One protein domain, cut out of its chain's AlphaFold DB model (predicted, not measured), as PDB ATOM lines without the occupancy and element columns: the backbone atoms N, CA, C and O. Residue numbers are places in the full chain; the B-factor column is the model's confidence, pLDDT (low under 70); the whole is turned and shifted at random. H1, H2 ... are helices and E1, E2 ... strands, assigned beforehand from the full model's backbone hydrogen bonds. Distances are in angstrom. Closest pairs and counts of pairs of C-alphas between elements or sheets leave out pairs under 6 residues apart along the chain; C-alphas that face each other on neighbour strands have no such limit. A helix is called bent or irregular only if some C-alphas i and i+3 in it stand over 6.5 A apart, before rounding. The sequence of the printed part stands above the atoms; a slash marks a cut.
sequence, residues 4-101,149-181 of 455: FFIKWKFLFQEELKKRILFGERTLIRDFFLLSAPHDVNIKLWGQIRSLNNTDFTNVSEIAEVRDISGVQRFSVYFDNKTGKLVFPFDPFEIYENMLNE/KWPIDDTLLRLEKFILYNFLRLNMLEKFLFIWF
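AT A GLANCE: This is residues 4 to 101 and 149 to 181 of the 455 residues of an uncharacterized protein of Thermococci archaeon (UniProt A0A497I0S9). A six-stranded sheet, curled like part of a barrel and folded back on itself, has the helices H3 and H4 packed over one and the same face. The short helices H1 and H2 and the lone strand E7 lie off the sheet, beyond these two helices and the E1 and E6 edge of the sheet. The printed part has 131 residues with four named helices and seven named strands, in the order H1 H2 E1 E2 E3 E4 E5 E6 H3 H4 E7; the class is mixed, helices and strands. The sheet is mixed too, in the order E1 E6 E5 E4 E2 E3. The whole is compact, with a radius of gyration of the C-alphas of 14.5 A, and spans 44 by 39 by 27 A.

HOW THE PARTS SIT: Begin at the sheet with E2, residues 25 to 36, and E3, residues 39 to 50, an antiparallel hairpin; look for N 32 and O 44, 2.9 A apart. E2 bends by 95 degrees at residue 30, and E3 by 92 degrees at residue 46. On the other side of E2 comes E4, residues 59 to 66, antiparallel to it, with N 35 and O 64 at 2.8 A. E4, E5, residues 72 to 79, and E6, residues 84 to 87, form a meander, each strand the antiparallel neighbour of the one before; N 76 and O 63 are 2.8 A apart, and N 86 and O 77 also 2.8 A. At the edge, E1, residues 20 to 22, is parallel to E6, with N 21 and O 85 at 2.8 A. This is a folded sheet, one sheet bent back into two leaves: E1 E6 E5 face E2 E3, with E4 as the hinge. Over it look for H4, residues 155 to 170, at a height of 8.3 A; it runs across the strands, at 83 degrees to E2 on the local plane, and its closest C-alphas to E3 are those of Thr 155 and Ile 42, 6.0 A apart. H3, residues 91 to 99, is on the same face at a height of 6.2 A; its Ile 94 has its C-alpha 5.6 A from that of Gly 46 in E3. H3 and H4 are close but not clearly touching, at a shallow tilt of 20 degrees, opposite ways, their closest C-alphas those of Tyr 95 and Leu 156, 7.0 A apart. H1, residues 4 to 8, is not on the sheet; its closest C-alpha to H3 is that of Phe 4, 6.9 A from that of Phe 92. H2, residues 13 to 18, is only just not on the sheet, with 4 pairs of C-alphas within 10 A. E7, residues 175 to 179, pairs with no named strand; its closest C-alphas to H1 are those of Phe 178 and Trp 8, 6.3 A apart. In H1, H2, H3 and H4 every O i to N i+4 pair is within hydrogen-bond range.

IN THESE COORDINATES: Find C-alpha 4 at (11.909, 10.706, 1.497), where H1 begins. E2 starts at C-alpha 25, (20.071, -2.249, -15.160), and runs 23.9 A; E3 runs 24.2 A, E5 19.6 A and E4 18.8 A. H3 is 12.6 A long and H4 22.4 A. E7 runs 13.3 A, to C-alpha 179 at (2.978, 18.924, 5.591). The shorter H1, H2, E1 and E6 measure 6.3, 8.9, 6.7 and 9.7 A.

THE WHOLE: The two C-alphas farthest apart are those of Thr 57 and Pro 151, 44.4 A. Residues 102 to 148 are not printed, and C-alphas 101 and 149 are 13.7 A apart across this cut, in the link from H3 to H4. Of the links that are printed whole, the one from E3 to E4 is short and the others are tight. The mean pLDDT of the printed part is 88.3; look for values under 70 at residues 38 to 40, 53 to 57 and 171 to 173.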
ATOM      1  N   PHE A   4      11.812   9.339   2.019       96.00
ATOM      2  CA  PHE A   4      11.909  10.706   1.497       96.00
ATOM      3  C   PHE A   4      10.519  11.350   1.379       96.00
ATOM      4  O   PHE A   4      10.276  12.451   1.873       96.00
ATOM      5  N   PHE A   5       9.567  10.630   0.777       92.69
ATOM      6  CA  PHE A   5       8.198  11.117   0.598       92.69
ATOM      7  C   PHE A   5       7.374  11.069   1.887       92.69
ATOM      8  O   PHE A   5       6.465  11.878   2.040       92.69
ATOM      9  N   ILE A   6       7.686  10.170   2.826       94.12
ATOM     10  CA  ILE A   6       7.051  10.158   4.155       94.12
ATOM     11  C   ILE A   6       7.452  11.398   4.960       94.12
ATOM     12  O   ILE A   6       6.586  12.042   5.550       94.12
ATOM     13  N   LYS A   7       8.744  11.744   4.960       95.44
ATOM     14  CA  LYS A   7       9.271  12.924   5.651       95.44
ATOM     15  C   LYS A   7       8.625  14.197   5.116       95.44
ATOM     16  O   LYS A   7       8.003  14.943   5.873       95.44
ATOM     17  N   TRP A   8       8.788  14.428   3.814       93.44
ATOM     18  CA  TRP A   8       8.370  15.674   3.187       93.44
ATOM     19  C   TRP A   8       6.866  15.749   2.969       93.44
ATOM     20  O   TRP A   8       6.295  16.809   3.156       93.44
ATOM     21  N   LYS A   9       6.208  14.641   2.624       90.56
ATOM     22  CA  LYS A   9       4.751  14.571   2.461       90.56
ATOM     23  C   LYS A   9       4.182  15.719   1.611       90.56
ATOM     24  O   LYS A   9       3.351  16.510   2.057       90.56
ATOM     25  N   PHE A  10       4.682  15.825   0.380       88.19
ATOM     26  CA  PHE A  10       4.225  16.814  -0.599       88.19
ATOM     27  C   PHE A  10       2.787  16.550  -1.043       88.19
ATOM     28  O   PHE A  10       2.399  15.396  -1.232       88.19
ATOM     29  N   LEU A  11       2.035  17.621  -1.314       83.25
ATOM     30  CA  LEU A  11       0.645  17.509  -1.774       83.25
ATOM     31  C   LEU A  11       0.495  16.992  -3.222       83.25
ATOM     32  O   LEU A  11      -0.582  16.583  -3.630       83.25
ATOM     33  N   PHE A  12       1.575  16.973  -3.998       79.62
ATOM     34  CA  PHE A  12       1.628  16.507  -5.396       79.62
ATOM     35  C   PHE A  12       2.790  15.508  -5.561       79.62
ATOM     36  O   PHE A  12       3.594  15.538  -6.496       79.62
ATOM     37  N   GLN A  13       2.955  14.632  -4.561       83.31
ATOM     38  CA  GLN A  13       4.055  13.663  -4.514       83.31
ATOM     39  C   GLN A  13       4.071  12.700  -5.716       83.31
ATOM     40  O   GLN A  13       5.146  12.261  -6.123       83.31
ATOM     41  N   GLU A  14       2.913  12.362  -6.292       83.69
ATOM     42  CA  GLU A  14       2.838  11.435  -7.428       83.69
ATOM     43  C   GLU A  14       3.319  12.104  -8.722       83.69
ATOM     44  O   GLU A  14       3.993  11.475  -9.538       83.69
ATOM     45  N   GLU A  15       3.058  13.399  -8.885       80.62
ATOM     46  CA  GLU A  15       3.601  14.218  -9.963       80.62
ATOM     47  C   GLU A  15       5.123  14.337  -9.849       80.62
ATOM     48  O   GLU A  15       5.821  14.180 -10.852       80.62
ATOM     49  N   LEU A  16       5.658  14.545  -8.638       82.12
ATOM     50  CA  LEU A  16       7.109  14.602  -8.411       82.12
ATOM     51  C   LEU A  16       7.804  13.290  -8.787       82.12
ATOM     52  O   LEU A  16       8.847  13.314  -9.439       82.12
ATOM     53  N   LYS A  17       7.216  12.139  -8.437       86.56
ATOM     54  CA  LYS A  17       7.770  10.824  -8.804       86.56
ATOM     55  C   LYS A  17       7.859  10.640 -10.317       86.56
ATOM     56  O   LYS A  17       8.874  10.164 -10.810       86.56
ATOM     57  N   LYS A  18       6.836  11.065 -11.068       86.25
ATOM     58  CA  LYS A  18       6.803  10.967 -12.543       86.25
ATOM     59  C   LYS A  18       7.859  11.834 -13.240       86.25
ATOM     60  O   LYS A  18       8.124  11.633 -14.430       86.25
ATOM     61  N   ARG A  19       8.439  12.799 -12.519       85.88
ATOM     62  CA  ARG A  19       9.477  13.714 -13.011       85.88
ATOM     63  C   ARG A  19      10.899  13.205 -12.801       85.88
ATOM     64  O   ARG A  19      11.830  13.873 -13.239       85.88
ATOM     65  N   ILE A  20      11.075  12.043 -12.178       89.06
ATOM     66  CA  ILE A  20      12.368  11.368 -12.085       89.06
ATOM     67  C   ILE A  20      12.377  10.158 -13.015       89.06
ATOM     68  O   ILE A  20      11.447   9.355 -13.030       89.06
ATOM     69  N   LEU A  21      13.456  10.031 -13.778       90.00
ATOM     70  CA  LEU A  21      13.827   8.848 -14.533       90.00
ATOM     71  C   LEU A  21      15.172   8.348 -14.021       90.00
ATOM     72  O   LEU A  21      16.061   9.136 -13.700       90.00
ATOM     73  N   PHE A  22      15.336   7.036 -13.984       90.50
ATOM     74  CA  PHE A  22      16.616   6.407 -13.709       90.50
ATOM     75  C   PHE A  22      16.753   5.118 -14.512       90.50
ATOM     76  O   PHE A  22      15.765   4.551 -14.977       90.50
ATOM     77  N   GLY A  23      17.996   4.683 -14.711       83.56
ATOM     78  CA  GLY A  23      18.299   3.452 -15.437       83.56
ATOM     79  C   GLY A  23      17.710   2.210 -14.768       83.56
ATOM     80  O   GLY A  23      17.522   2.184 -13.557       83.56
ATOM     81  N   GLU A  24      17.461   1.143 -15.525       82.75
ATOM     82  CA  GLU A  24      16.893  -0.093 -14.958       82.75
ATOM     83  C   GLU A  24      17.978  -1.089 -14.540       82.75
ATOM     84  O   GLU A  24      17.896  -1.689 -13.467       82.75
ATOM     85  N   ARG A  25      19.029  -1.238 -15.355       88.69
ATOM     86  CA  ARG A  25      20.071  -2.249 -15.160       88.69
ATOM     87  C   ARG A  25      21.212  -1.726 -14.293       88.69
ATOM     88  O   ARG A  25      21.904  -0.784 -14.668       88.69
ATOM     89  N   THR A  26      21.462  -2.402 -13.180       91.62
ATOM     90  CA  THR A  26      22.601  -2.140 -12.291       91.62
ATOM     91  C   THR A  26      23.925  -2.453 -12.978       91.62
ATOM     92  O   THR A  26      24.110  -3.538 -13.530       91.62
ATOM     93  N   LEU A  27      24.847  -1.494 -12.924       90.69
ATOM     94  CA  LEU A  27      26.211  -1.602 -13.437       90.69
ATOM     95  C   LEU A  27      27.200  -1.897 -12.310       90.69
ATOM     96  O   LEU A  27      27.998  -2.824 -12.409       90.69
ATOM     97  N   ILE A  28      27.126  -1.119 -11.231       92.12
ATOM     98  CA  ILE A  28      27.991  -1.241 -10.056       92.12
ATOM     99  C   ILE A  28      27.191  -0.896  -8.800       92.12
ATOM    100  O   ILE A  28      26.254  -0.099  -8.850       92.12
ATOM    101  N   ARG A  29      27.556  -1.506  -7.671       93.00
ATOM    102  CA  ARG A  29      27.037  -1.163  -6.345       93.00
ATOM    103  C   ARG A  29      28.203  -0.860  -5.415       93.00
ATOM    104  O   ARG A  29      28.847  -1.788  -4.935       93.00
ATOM    105  N   ASP A  30      28.480   0.419  -5.203       93.62
ATOM    106  CA  ASP A  30      29.599   0.882  -4.379       93.62
ATOM    107  C   ASP A  30      29.384   2.343  -3.943       93.62
ATOM    108  O   ASP A  30      28.334   2.940  -4.205       93.62
ATOM    109  N   PHE A  31      30.379   2.922  -3.275       94.44
ATOM    110  CA  PHE A  31      30.476   4.353  -3.056       94.44
ATOM    111  C   PHE A  31      30.744   5.117  -4.358       94.44
ATOM    112  O   PHE A  31      31.545   4.706  -5.196       94.44
ATOM    113  N   PHE A  32      30.124   6.286  -4.481       95.19
ATOM    114  CA  PHE A  32      30.351   7.251  -5.554       95.19
ATOM    115  C   PHE A  32      30.151   8.680  -5.041       95.19
ATOM    116  O   PHE A  32      29.679   8.892  -3.922       95.19
ATOM    117  N   LEU A  33      30.539   9.671  -5.838       95.81
ATOM    118  CA  LEU A  33      30.407  11.087  -5.511       95.81
ATOM    119  C   LEU A  33      29.409  11.742  -6.467       95.81
ATOM    120  O   LEU A  33      29.546  11.623  -7.682       95.81
ATOM    121  N   LEU A  34      28.429  12.456  -5.921       95.69
ATOM    122  CA  LEU A  34      27.563  13.360  -6.673       95.69
ATOM    123  C   LEU A  34      28.099  14.789  -6.536       95.69
ATOM    124  O   LEU A  34      28.105  15.353  -5.439       95.69
ATOM    125  N   SER A  35      28.548  15.373  -7.640       93.06
ATOM    126  CA  SER A  35      29.174  16.695  -7.688       93.06
ATOM    127  C   SER A  35      28.236  17.681  -8.373       93.06
ATOM    128  O   SER A  35      28.048  17.626  -9.585       93.06
ATOM    129  N   ALA A  36      27.632  18.580  -7.596       83.25
ATOM    130  CA  ALA A  36      26.723  19.603  -8.108       83.25
ATOM    131  C   ALA A  36      27.412  20.984  -8.111       83.25
ATOM    132  O   ALA A  36      28.248  21.232  -7.242       83.25
ATOM    133  N   PRO A  37      27.042  21.923  -9.005       71.06
ATOM    134  CA  PRO A  37      27.726  23.218  -9.161       71.06
ATOM    135  C   PRO A  37      27.888  24.056  -7.879       71.06
ATOM    136  O   PRO A  37      28.811  24.859  -7.777       71.06
ATOM    137  N   HIS A  38      27.009  23.870  -6.890       65.50
ATOM    138  CA  HIS A  38      27.008  24.610  -5.621       65.50
ATOM    139  C   HIS A  38      27.302  23.737  -4.390       65.50
ATOM    140  O   HIS A  38      27.193  24.214  -3.261       65.50
ATOM    141  N   ASP A  39      27.644  22.460  -4.579       65.62
ATOM    142  CA  ASP A  39      27.813  21.490  -3.499       65.62
ATOM    143  C   ASP A  39      29.061  20.615  -3.734       65.62
ATOM    144  O   ASP A  39      29.213  19.964  -4.764       65.62
ATOM    145  N   VAL A  40      29.961  20.560  -2.746       66.12
ATOM    146  CA  VAL A  40      31.217  19.790  -2.822       66.12
ATOM    147  C   VAL A  40      30.948  18.291  -2.649       66.12
ATOM    148  O   VAL A  40      30.701  17.864  -1.525       66.12
ATOM    149  N   ASN A  41      30.992  17.503  -3.728       85.44
ATOM    150  CA  ASN A  41      31.050  16.027  -3.744       85.44
ATOM    151  C   ASN A  41      30.275  15.324  -2.603       85.44
ATOM    152  O   ASN A  41      30.831  15.022  -1.546       85.44
ATOM    153  N   ILE A  42      28.988  15.043  -2.803       93.69
ATOM    154  CA  ILE A  42      28.173  14.265  -1.860       93.69
ATOM    155  C   ILE A  42      28.555  12.787  -2.010       93.69
ATOM    156  O   ILE A  42      28.352  12.207  -3.074       93.69
ATOM    157  N   LYS A  43      29.110  12.174  -0.959       94.50
ATOM    158  CA  LYS A  43      29.495  10.757  -0.969       94.50
ATOM    159  C   LYS A  43      28.274   9.877  -0.730       94.50
ATOM    160  O   LYS A  43      27.717   9.874   0.360       94.50
ATOM    161  N   LEU A  44      27.871   9.123  -1.741       95.62
ATOM    162  CA  LEU A  44      26.690   8.266  -1.727       95.62
ATOM    163  C   LEU A  44      27.094   6.802  -1.855       95.62
ATOM    164  O   LEU A  44      28.178   6.503  -2.347       95.62
ATOM    165  N   TRP A  45      26.224   5.894  -1.423       95.38
ATOM    166  CA  TRP A  45      26.412   4.459  -1.601       95.38
ATOM    167  C   TRP A  45      25.157   3.827  -2.183       95.38
ATOM    168  O   TRP A  45      24.047   4.068  -1.707       95.38
ATOM    169  N   GLY A  46      25.339   2.987  -3.195       95.19
ATOM    170  CA  GLY A  46      24.267   2.178  -3.749       95.19
ATOM    171  C   GLY A  46      24.490   1.866  -5.217       95.19
ATOM    172  O   GLY A  46      25.624   1.779  -5.678       95.19
ATOM    173  N   GLN A  47      23.396   1.627  -5.935       94.94
ATOM    174  CA  GLN A  47      23.437   1.102  -7.294       94.94
ATOM    175  C   GLN A  47      23.530   2.223  -8.329       94.94
ATOM    176  O   GLN A  47      22.596   3.010  -8.480       94.94
ATOM    177  N   ILE A  48      24.621   2.236  -9.095       94.06
ATOM    178  CA  ILE A  48      24.706   2.981 -10.352       94.06
ATOM    179  C   ILE A  48      24.142   2.097 -11.461       94.06
ATOM    180  O   ILE A  48      24.421   0.896 -11.529       94.06
ATOM    181  N   ARG A  49      23.338   2.692 -12.334       93.44
ATOM    182  CA  ARG A  49      22.524   2.015 -13.335       93.44
ATOM    183  C   ARG A  49      22.784   2.585 -14.723       93.44
ATOM    184  O   ARG A  49      23.042   3.776 -14.878       93.44
ATOM    185  N   SER A  50      22.692   1.737 -15.745       88.56
ATOM    186  CA  SER A  50      22.803   2.186 -17.130       88.56
ATOM    187  C   SER A  50      21.571   2.991 -17.501       88.56
ATOM    188  O   SER A  50      20.450   2.477 -17.449       88.56
ATOM    189  N   LEU A  51      21.779   4.229 -17.925       85.19
ATOM    190  CA  LEU A  51      20.745   4.968 -18.624       85.19
ATOM    191  C   LEU A  51      20.528   4.278 -19.973       85.19
ATOM    192  O   LEU A  51      21.477   4.089 -20.733       85.19
ATOM    193  N   ASN A  52      19.292   3.867 -20.262       70.44
ATOM    194  CA  ASN A  52      18.936   3.503 -21.632       70.44
ATOM    195  C   ASN A  52      19.190   4.727 -22.523       70.44
ATOM    196  O   ASN A  52      19.175   5.846 -22.002       70.44
ATOM    197  N   ASN A  53      19.410   4.515 -23.827       56.97
ATOM    198  CA  ASN A  53      19.546   5.568 -24.844       56.97
ATOM    199  C   ASN A  53      18.271   6.432 -24.896       56.97
ATOM    200  O   ASN A  53      17.460   6.343 -25.812       56.97
ATOM    201  N   THR A  54      18.075   7.242 -23.862       56.09
ATOM    202  CA  THR A  54      17.262   8.440 -23.887       56.09
ATOM    203  C   THR A  54      17.852   9.293 -24.991       56.09
ATOM    204  O   THR A  54      19.055   9.247 -25.252       56.09
ATOM    205  N   ASP A  55      16.990   9.984 -25.719       54.69
ATOM    206  CA  ASP A  55      17.400  10.848 -26.812       54.69
ATOM    207  C   ASP A  55      18.174  12.030 -26.199       54.69
ATOM    208  O   ASP A  55      17.623  13.090 -25.913       54.69
ATOM    209  N   PHE A  56      19.461  11.811 -25.897       66.50
ATOM    210  CA  PHE A  56      20.377  12.757 -25.252       66.50
ATOM    211  C   PHE A  56      20.708  13.948 -26.168       66.50
ATOM    212  O   PHE A  56      21.597  14.742 -25.882       66.50
ATOM    213  N   THR A  57      19.989  14.090 -27.279       66.75
ATOM    214  CA  THR A  57      20.102  15.199 -28.218       66.75
ATOM    215  C   THR A  57      19.597  16.517 -27.624       66.75
ATOM    216  O   THR A  57      20.027  17.573 -28.077       66.75
ATOM    217  N   ASN A  58      18.741  16.483 -26.588       83.31
ATOM    218  CA  ASN A  58      18.235  17.684 -25.907       83.31
ATOM    219  C   ASN A  58      18.252  17.582 -24.369       83.31
ATOM    220  O   ASN A  58      17.251  17.853 -23.698       83.31
ATOM    221  N   VAL A  59      19.390  17.187 -23.798       87.62
ATOM    222  CA  VAL A  59      19.598  17.183 -22.342       87.62
ATOM    223  C   VAL A  59      20.603  18.243 -21.906       87.62
ATOM    224  O   VAL A  59      21.509  18.613 -22.649       87.62
ATOM    225  N   SER A  60      20.474  18.694 -20.664       90.25
ATOM    226  CA  SER A  60      21.460  19.537 -19.992       90.25
ATOM    227  C   SER A  60      22.024  18.808 -18.783       90.25
ATOM    228  O   SER A  60      21.281  18.310 -17.942       90.25
ATOM    229  N   GLU A  61      23.344  18.732 -18.690       91.56
ATOM    230  CA  GLU A  61      24.015  18.189 -17.513       91.56
ATOM    231  C   GLU A  61      23.872  19.150 -16.325       91.56
ATOM    232  O   GLU A  61      24.144  20.345 -16.447       91.56
ATOM    233  N   ILE A  62      23.425  18.631 -15.177       91.69
ATOM    234  CA  ILE A  62      23.195  19.432 -13.961       91.69
ATOM    235  C   ILE A  62      24.078  19.020 -12.781       91.69
ATOM    236  O   ILE A  62      24.218  19.785 -11.826       91.69
ATOM    237  N   ALA A  63      24.647  17.814 -12.820       93.94
ATOM    238  CA  ALA A  63      25.619  17.331 -11.851       93.94
ATOM    239  C   ALA A  63      26.413  16.163 -12.427       93.94
ATOM    240  O   ALA A  63      25.897  15.370 -13.213       93.94
ATOM    241  N   GLU A  64      27.636  16.010 -11.952       95.00
ATOM    242  CA  GLU A  64      28.493  14.899 -12.324       95.00
ATOM    243  C   GLU A  64      28.375  13.764 -11.305       95.00
ATOM    244  O   GLU A  64      28.206  13.987 -10.102       95.00
ATOM    245  N   VAL A  65      28.516  12.531 -11.778       95.00
ATOM    246  CA  VAL A  65      28.593  11.330 -10.948       95.00
ATOM    247  C   VAL A  65      29.970  10.715 -11.142       95.00
ATOM    248  O   VAL A  65      30.299  10.153 -12.192       95.00
ATOM    249  N   ARG A  66      30.797  10.861 -10.110       94.88
ATOM    250  CA  ARG A  66      32.204  10.470 -10.106       94.88
ATOM    251  C   ARG A  66      32.411   9.208  -9.281       94.88
ATOM    252  O   ARG A  66      31.691   8.955  -8.316       94.88
ATOM    253  N   ASP A  67      33.417   8.421  -9.636       93.25
ATOM    254  CA  ASP A  67      33.898   7.369  -8.742       93.25
ATOM    255  C   ASP A  67      34.628   7.968  -7.521       93.25
ATOM    256  O   ASP A  67      34.861   9.177  -7.434       93.25
ATOM    257  N   ILE A  68      35.008   7.125  -6.557       90.19
ATOM    258  CA  ILE A  68      35.724   7.573  -5.348       90.19
ATOM    259  C   ILE A  68      37.123   8.151  -5.627       90.19
ATOM    260  O   ILE A  68      37.685   8.797  -4.747       90.19
ATOM    261  N   SER A  69      37.680   7.938  -6.827       90.44
ATOM    262  CA  SER A  69      38.935   8.563  -7.270       90.44
ATOM    263  C   SER A  69      38.726   9.963  -7.859       90.44
ATOM    264  O   SER A  69      39.692  10.665  -8.146       90.44
ATOM    265  N   GLY A  70      37.469  10.395  -8.005       90.25
ATOM    266  CA  GLY A  70      37.101  11.708  -8.523       90.25
ATOM    267  C   GLY A  70      36.948  11.761 -10.042       90.25
ATOM    268  O   GLY A  70      36.743  12.850 -10.580       90.25
ATOM    269  N   VAL A  71      37.011  10.623 -10.740       92.38
ATOM    270  CA  VAL A  71      36.818  10.559 -12.195       92.38
ATOM    271  C   VAL A  71      35.327  10.497 -12.504       92.38
ATOM    272  O   VAL A  71      34.624   9.621 -12.001       92.38
ATOM    273  N   GLN A  72      34.840  11.412 -13.344       93.56
ATOM    274  CA  GLN A  72      33.460  11.404 -13.827       93.56
ATOM    275  C   GLN A  72      33.201  10.148 -14.659       93.56
ATOM    276  O   GLN A  72      33.921   9.851 -15.613       93.56
ATOM    277  N   ARG A  73      32.175   9.388 -14.271       92.56
ATOM    278  CA  ARG A  73      31.748   8.162 -14.962       92.56
ATOM    279  C   ARG A  73      30.376   8.313 -15.597       92.56
ATOM    280  O   ARG A  73      30.122   7.710 -16.632       92.56
ATOM    281  N   PHE A  74      29.516   9.109 -14.972       93.19
ATOM    282  CA  PHE A  74      28.161   9.394 -15.423       93.19
ATOM    283  C   PHE A  74      27.805  10.839 -15.063       93.19
ATOM    284  O   PHE A  74      28.576  11.522 -14.385       93.19
ATOM    285  N   SER A  75      26.612  11.274 -15.452       93.19
ATOM    286  CA  SER A  75      26.058  12.564 -15.046       93.19
ATOM    287  C   SER A  75      24.576  12.438 -14.725       93.19
ATOM    288  O   SER A  75      23.902  11.509 -15.176       93.19
ATOM    289  N   VAL A  76      24.077  13.377 -13.928       93.25
ATOM    290  CA  VAL A  76      22.650  13.644 -13.780       93.25
ATOM    291  C   VAL A  76      22.267  14.685 -14.823       93.25
ATOM    292  O   VAL A  76      22.915  15.729 -14.940       93.25
ATOM    293  N   TYR A  77      21.195  14.407 -15.553       92.06
ATOM    294  CA  TYR A  77      20.716  15.261 -16.630       92.06
ATOM    295  C   TYR A  77      19.339  15.840 -16.319       92.06
ATOM    296  O   TYR A  77      18.535  15.247 -15.598       92.06
ATOM    297  N   PHE A  78      19.050  16.980 -16.928       90.94
ATOM    298  CA  PHE A  78      17.705  17.482 -17.135       90.94
ATOM    299  C   PHE A  78      17.327  17.297 -18.605       90.94
ATOM    300  O   PHE A  78      18.029  17.771 -19.496       90.94
ATOM    301  N   ASP A  79      16.235  16.586 -18.862       89.19
ATOM    302  CA  ASP A  79      15.667  16.429 -20.199       89.19
ATOM    303  C   ASP A  79      14.797  17.647 -20.524       89.19
ATOM    304  O   ASP A  79      13.695  17.795 -19.988       89.19
ATOM    305  N   ASN A  80      15.282  18.510 -21.422       86.12
ATOM    306  CA  ASN A  80      14.610  19.757 -21.792       86.12
ATOM    307  C   ASN A  80      13.314  19.525 -22.584       86.12
ATOM    308  O   ASN A  80      12.483  20.427 -22.676       86.12
ATOM    309  N   LYS A  81      13.120  18.334 -23.167       84.81
ATOM    310  CA  LYS A  81      11.902  17.984 -23.907       84.81
ATOM    311  C   LYS A  81      10.800  17.518 -22.965       84.81
ATOM    312  O   LYS A  81       9.643  17.887 -23.149       84.81
ATOM    313  N   THR A  82      11.140  16.680 -21.987       84.88
ATOM    314  CA  THR A  82      10.145  16.086 -21.078       84.88
ATOM    315  C   THR A  82      10.026  16.803 -19.735       84.88
ATOM    316  O   THR A  82       9.063  16.565 -19.004       84.88
ATOM    317  N   GLY A  83      10.974  17.682 -19.400       83.75
ATOM    318  CA  GLY A  83      11.041  18.364 -18.110       83.75
ATOM    319  C   GLY A  83      11.364  17.416 -16.950       83.75
ATOM    320  O   GLY A  83      10.899  17.638 -15.829       83.75
ATOM    321  N   LYS A  84      12.092  16.325 -17.218       88.06
ATOM    322  CA  LYS A  84      12.401  15.274 -16.238       88.06
ATOM    323  C   LYS A  84      13.865  15.293 -15.821       88.06
ATOM    324  O   LYS A  84      14.754  15.588 -16.615       88.06
ATOM    325  N   LEU A  85      14.106  14.917 -14.572       90.12
ATOM    326  CA  LEU A  85      15.433  14.641 -14.044       90.12
ATOM    327  C   LEU A  85      15.819  13.197 -14.337       90.12
ATOM    328  O   LEU A  85      15.084  12.280 -13.978       90.12
ATOM    329  N   VAL A  86      16.974  12.998 -14.957       92.25
ATOM    330  CA  VAL A  86      17.477  11.684 -15.358       92.25
ATOM    331  C   VAL A  86      18.725  11.365 -14.545       92.25
ATOM    332  O   VAL A  86      19.759  12.014 -14.693       92.25
ATOM    333  N   PHE A  87      18.627  10.362 -13.677       93.62
ATOM    334  CA  PHE A  87      19.699   9.946 -12.782       93.62
ATOM    335  C   PHE A  87      20.302   8.605 -13.218       93.62
ATOM    336  O   PHE A  87      19.563   7.654 -13.482       93.62
ATOM    337  N   PRO A  88      21.634   8.439 -13.188       94.81
ATOM    338  CA  PRO A  88      22.280   7.147 -13.404       94.81
ATOM    339  C   PRO A  88      22.214   6.264 -12.141       94.81
ATOM    340  O   PRO A  88      23.055   5.400 -11.936       94.81
ATOM    341  N   PHE A  89      21.249   6.504 -11.254       95.12
ATOM    342  CA  PHE A  89      20.948   5.763 -10.029       95.12
ATOM    343  C   PHE A  89      19.513   6.108  -9.602       95.12
ATOM    344  O   PHE A  89      18.988   7.135 -10.019       95.12
ATOM    345  N   ASP A  90      18.870   5.296  -8.766       95.25
ATOM    346  CA  ASP A  90      17.584   5.681  -8.165       95.25
ATOM    347  C   ASP A  90      17.852   6.515  -6.894       95.25
ATOM    348  O   ASP A  90      18.308   5.953  -5.894       95.25
ATOM    349  N   PRO A  91      17.602   7.841  -6.882       94.94
ATOM    350  CA  PRO A  91      17.904   8.688  -5.726       94.94
ATOM    351  C   PRO A  91      17.121   8.292  -4.467       94.94
ATOM    352  O   PRO A  91      17.590   8.522  -3.353       94.94
ATOM    353  N   PHE A  92      15.947   7.680  -4.630       95.19
ATOM    354  CA  PHE A  92      15.111   7.230  -3.526       95.19
ATOM    355  C   PHE A  92      15.579   5.879  -2.983       95.19
ATOM    356  O   PHE A  92      15.507   5.659  -1.776       95.19
ATOM    357  N   GLU A  93      16.113   5.003  -3.836       95.88
ATOM    358  CA  GLU A  93      16.826   3.801  -3.389       95.88
ATOM    359  C   GLU A  93      18.092   4.176  -2.613       95.88
ATOM    360  O   GLU A  93      18.309   3.654  -1.524       95.88
ATOM    361  N   ILE A  94      18.902   5.118  -3.118       96.69
ATOM    362  CA  ILE A  94      20.089   5.605  -2.396       96.69
ATOM    363  C   ILE A  94      19.695   6.127  -1.011       96.69
ATOM    364  O   ILE A  94      20.334   5.777  -0.021       96.69
ATOM    365  N   TYR A  95      18.622   6.917  -0.926       97.44
ATOM    366  CA  TYR A  95      18.100   7.422   0.342       97.44
ATOM    367  C   TYR A  95      17.794   6.289   1.337       97.44
ATOM    368  O   TYR A  95      18.255   6.323   2.477       97.44
ATOM    369  N   GLU A  96      17.077   5.248   0.901       97.00
ATOM    370  CA  GLU A  96      16.755   4.087   1.745       97.00
ATOM    371  C   GLU A  96      17.991   3.272   2.117       97.00
ATOM    372  O   GLU A  96      18.120   2.840   3.259       97.00
ATOM    373  N   ASN A  97      18.917   3.062   1.185       95.75
ATOM    374  CA  ASN A  97      20.132   2.293   1.439       95.75
ATOM    375  C   ASN A  97      20.985   2.954   2.533       95.75
ATOM    376  O   ASN A  97      21.565   2.263   3.370       95.75
ATOM    377  N   MET A  98      21.027   4.288   2.558       95.69
ATOM    378  CA  MET A  98      21.723   5.055   3.592       95.69
ATOM    379  C   MET A  98      21.026   4.952   4.952       95.69
ATOM    380  O   MET A  98      21.690   4.649   5.944       95.69
ATOM    381  N   LEU A  99      19.695   5.101   4.994       96.81
ATOM    382  CA  LEU A  99      18.905   4.900   6.218       96.81
ATOM    383  C   LEU A  99      19.066   3.487   6.789       96.81
ATOM    384  O   LEU A  99      19.127   3.306   7.999       96.81
ATOM    385  N   ASN A 100      19.161   2.480   5.923       95.12
ATOM    386  CA  ASN A 100      19.314   1.081   6.314       95.12
ATOM    387  C   ASN A 100      20.780   0.668   6.551       95.12
ATOM    388  O   ASN A 100      21.050  -0.516   6.773       95.12
ATOM    389  N   GLU A 101      21.719   1.622   6.509       94.06
ATOM    390  CA  GLU A 101      23.162   1.413   6.683       94.06
ATOM    391  C   GLU A 101      23.759   0.353   5.750       94.06
ATOM    392  O   GLU A 101      24.720  -0.347   6.090       94.06
ATOM    393  N   LYS A 149      30.750  10.930   8.825       93.69
ATOM    394  CA  LYS A 149      31.457  11.978   9.573       93.69
ATOM    395  C   LYS A 149      30.855  12.169  10.960       93.69
ATOM    396  O   LYS A 149      29.640  12.162  11.140       93.69
ATOM    397  N   TRP A 150      31.703  12.426  11.951       94.38
ATOM    398  CA  TRP A 150      31.285  12.682  13.329       94.38
ATOM    399  C   TRP A 150      31.760  14.067  13.803       94.38
ATOM    400  O   TRP A 150      32.860  14.490  13.443       94.38
ATOM    401  N   PRO A 151      30.983  14.816  14.610       95.19
ATOM    402  CA  PRO A 151      29.648  14.493  15.130       95.19
ATOM    403  C   PRO A 151      28.517  14.827  14.153       95.19
ATOM    404  O   PRO A 151      27.350  14.636  14.476       95.19
ATOM    405  N   ILE A 152      28.829  15.404  12.992       96.69
ATOM    406  CA  ILE A 152      27.846  15.839  12.002       96.69
ATOM    407  C   ILE A 152      28.222  15.229  10.659       96.69
ATOM    408  O   ILE A 152      29.299  15.513  10.136       96.69
ATOM    409  N   ASP A 153      27.290  14.462  10.109       96.12
ATOM    410  CA  ASP A 153      27.250  14.092   8.705       96.12
ATOM    411  C   ASP A 153      25.977  14.697   8.101       96.12
ATOM    412  O   ASP A 153      24.894  14.572   8.674       96.12
ATOM    413  N   ASP A 154      26.111  15.420   6.992       95.56
ATOM    414  CA  ASP A 154      25.014  16.100   6.304       95.56
ATOM    415  C   ASP A 154      24.708  15.484   4.930       95.56
ATOM    416  O   ASP A 154      23.922  16.040   4.165       95.56
ATOM    417  N   THR A 155      25.282  14.317   4.619       95.62
ATOM    418  CA  THR A 155      25.179  13.653   3.311       95.62
ATOM    419  C   THR A 155      23.734  13.504   2.850       95.62
ATOM    420  O   THR A 155      23.400  13.874   1.722       95.62
ATOM    421  N   LEU A 156      22.856  13.004   3.726       95.88
ATOM    422  CA  LEU A 156      21.456  12.773   3.381       95.88
ATOM    423  C   LEU A 156      20.701  14.094   3.173       95.88
ATOM    424  O   LEU A 156      19.957  14.228   2.206       95.88
ATOM    425  N   LEU A 157      20.960  15.108   4.007       95.25
ATOM    426  CA  LEU A 157      20.380  16.449   3.853       95.25
ATOM    427  C   LEU A 157      20.830  17.123   2.553       95.25
ATOM    428  O   LEU A 157      20.040  17.813   1.910       95.25
ATOM    429  N   ARG A 158      22.085  16.921   2.144       94.69
ATOM    430  CA  ARG A 158      22.625  17.458   0.890       94.69
ATOM    431  C   ARG A 158      22.036  16.749  -0.327       94.69
ATOM    432  O   ARG A 158      21.702  17.424  -1.298       94.69
ATOM    433  N   LEU A 159      21.829  15.430  -0.260       94.88
ATOM    434  CA  LEU A 159      21.092  14.690  -1.290       94.88
ATOM    435  C   LEU A 159      19.644  15.189  -1.402       94.88
ATOM    436  O   LEU A 159      19.179  15.472  -2.504       94.88
ATOM    437  N   GLU A 160      18.943  15.355  -0.278       94.19
ATOM    438  CA  GLU A 160      17.587  15.913  -0.273       94.19
ATOM    439  C   GLU A 160      17.558  17.309  -0.890       94.19
ATOM    440  O   GLU A 160      16.762  17.573  -1.788       94.19
ATOM    441  N   LYS A 161      18.459  18.194  -0.454       92.56
ATOM    442  CA  LYS A 161      18.585  19.549  -0.991       92.56
ATOM    443  C   LYS A 161      18.832  19.525  -2.497       92.56
ATOM    444  O   LYS A 161      18.194  20.296  -3.207       92.56
ATOM    445  N   PHE A 162      19.701  18.640  -2.987       92.50
ATOM    446  CA  PHE A 162      19.958  18.480  -4.417       92.50
ATOM    447  C   PHE A 162      18.682  18.111  -5.183       92.50
ATOM    448  O   PHE A 162      18.355  18.755  -6.179       92.50
ATOM    449  N   ILE A 163      17.931  17.116  -4.706       91.38
ATOM    450  CA  ILE A 163      16.683  16.672  -5.344       91.38
ATOM    451  C   ILE A 163      15.649  17.809  -5.342       91.38
ATOM    452  O   ILE A 163      15.077  18.141  -6.379       91.38
ATOM    453  N   LEU A 164      15.439  18.443  -4.189       91.38
ATOM    454  CA  LEU A 164      14.419  19.472  -3.991       91.38
ATOM    455  C   LEU A 164      14.713  20.772  -4.740       91.38
ATOM    456  O   LEU A 164      13.805  21.352  -5.336       91.38
ATOM    457  N   TYR A 165      15.972  21.215  -4.740       90.19
ATOM    458  CA  TYR A 165      16.414  22.381  -5.507       90.19
ATOM    459  C   TYR A 165      16.117  22.188  -6.993       90.19
ATOM    460  O   TYR A 165      15.508  23.052  -7.621       90.19
ATOM    461  N   ASN A 166      16.483  21.026  -7.538       88.38
ATOM    462  CA  ASN A 166      16.253  20.735  -8.945       88.38
ATOM    463  C   ASN A 166      14.764  20.545  -9.259       88.38
ATOM    464  O   ASN A 166      14.321  20.966 -10.323       88.38
ATOM    465  N   PHE A 167      13.956  20.018  -8.334       86.38
ATOM    466  CA  PHE A 167      12.506  20.012  -8.513       86.38
ATOM    467  C   PHE A 167      11.898  21.417  -8.583       86.38
ATOM    468  O   PHE A 167      11.042  21.637  -9.433       86.38
ATOM    469  N   LEU A 168      12.300  22.368  -7.735       85.31
ATOM    470  CA  LEU A 168      11.753  23.733  -7.803       85.31
ATOM    471  C   LEU A 168      12.233  24.460  -9.062       85.31
ATOM    472  O   LEU A 168      11.419  24.929  -9.859       85.31
ATOM    473  N   ARG A 169      13.554  24.474  -9.282       81.06
ATOM    474  CA  ARG A 169      14.189  25.190 -10.395       81.06
ATOM    475  C   ARG A 169      13.639  24.754 -11.751       81.06
ATOM    476  O   ARG A 169      13.337  25.593 -12.591       81.06
ATOM    477  N   LEU A 170      13.525  23.447 -11.974       71.06
ATOM    478  CA  LEU A 170      13.285  22.897 -13.310       71.06
ATOM    479  C   LEU A 170      11.803  22.751 -13.650       71.06
ATOM    480  O   LEU A 170      11.445  22.679 -14.822       71.06
ATOM    481  N   ASN A 171      10.927  22.761 -12.642       65.38
ATOM    482  CA  ASN A 171       9.484  22.814 -12.867       65.38
ATOM    483  C   ASN A 171       8.953  24.244 -13.016       65.38
ATOM    484  O   ASN A 171       7.750  24.406 -13.196       65.38
ATOM    485  N   MET A 172       9.824  25.259 -12.925       63.94
ATOM    486  CA  MET A 172       9.438  26.675 -12.850       63.94
ATOM    487  C   MET A 172       8.399  26.927 -11.746       63.94
ATOM    488  O   MET A 172       7.497  27.748 -11.893       63.94
ATOM    489  N   LEU A 173       8.504  26.180 -10.644       68.12
ATOM    490  CA  LEU A 173       7.623  26.325  -9.496       68.12
ATOM    491  C   LEU A 173       8.358  27.142  -8.444       68.12
ATOM    492  O   LEU A 173       9.423  26.751  -7.975       68.12
ATOM    493  N   GLU A 174       7.777  28.277  -8.065       71.12
ATOM    494  CA  GLU A 174       8.355  29.152  -7.039       71.12
ATOM    495  C   GLU A 174       8.319  28.495  -5.652       71.12
ATOM    496  O   GLU A 174       9.188  28.737  -4.807       71.12
ATOM    497  N   LYS A 175       7.312  27.638  -5.419       84.50
ATOM    498  CA  LYS A 175       7.079  26.987  -4.133       84.50
ATOM    499  C   LYS A 175       6.298  25.680  -4.215       84.50
ATOM    500  O   LYS A 175       5.486  25.465  -5.111       84.50
ATOM    501  N   PHE A 176       6.502  24.845  -3.205       85.31
ATOM    502  CA  PHE A 176       5.867  23.549  -3.014       85.31
ATOM    503  C   PHE A 176       5.190  23.469  -1.655       85.31
ATOM    504  O   PHE A 176       5.837  23.676  -0.635       85.31
ATOM    505  N   LEU A 177       3.907  23.122  -1.629       87.25
ATOM    506  CA  LEU A 177       3.183  22.892  -0.384       87.25
ATOM    507  C   LEU A 177       3.456  21.478   0.146       87.25
ATOM    508  O   LEU A 177       3.379  20.492  -0.595       87.25
ATOM    509  N   PHE A 178       3.766  21.387   1.433       90.62
ATOM    510  CA  PHE A 178       4.040  20.132   2.118       90.62
ATOM    511  C   PHE A 178       3.531  20.172   3.561       90.62
ATOM    512  O   PHE A 178       3.278  21.244   4.115       90.62
ATOM    513  N   ILE A 179       3.368  19.001   4.179       91.31
ATOM    514  CA  ILE A 179       2.978  18.924   5.591       91.31
ATOM    515  C   ILE A 179       4.213  19.174   6.465       91.31
ATOM    516  O   ILE A 179       5.134  18.354   6.489       91.31
ATOM    517  N   TRP A 180       4.210  20.260   7.237       94.31
ATOM    518  CA  TRP A 180       5.281  20.622   8.167       94.31
ATOM    519  C   TRP A 180       5.584  19.496   9.152       94.31
ATOM    520  O   TRP A 180       4.649  18.902   9.671       94.31
ATOM    521  N   PHE A 181       6.860  19.196   9.418       96.06
ATOM    522  CA  PHE A 181       7.320  17.967  10.091       96.06
ATOM    523  C   PHE A 181       6.710  17.714  11.478       96.06
ATOM    524  O   PHE A 181       6.391  16.571  11.820       96.06
TER     525      PHE A 181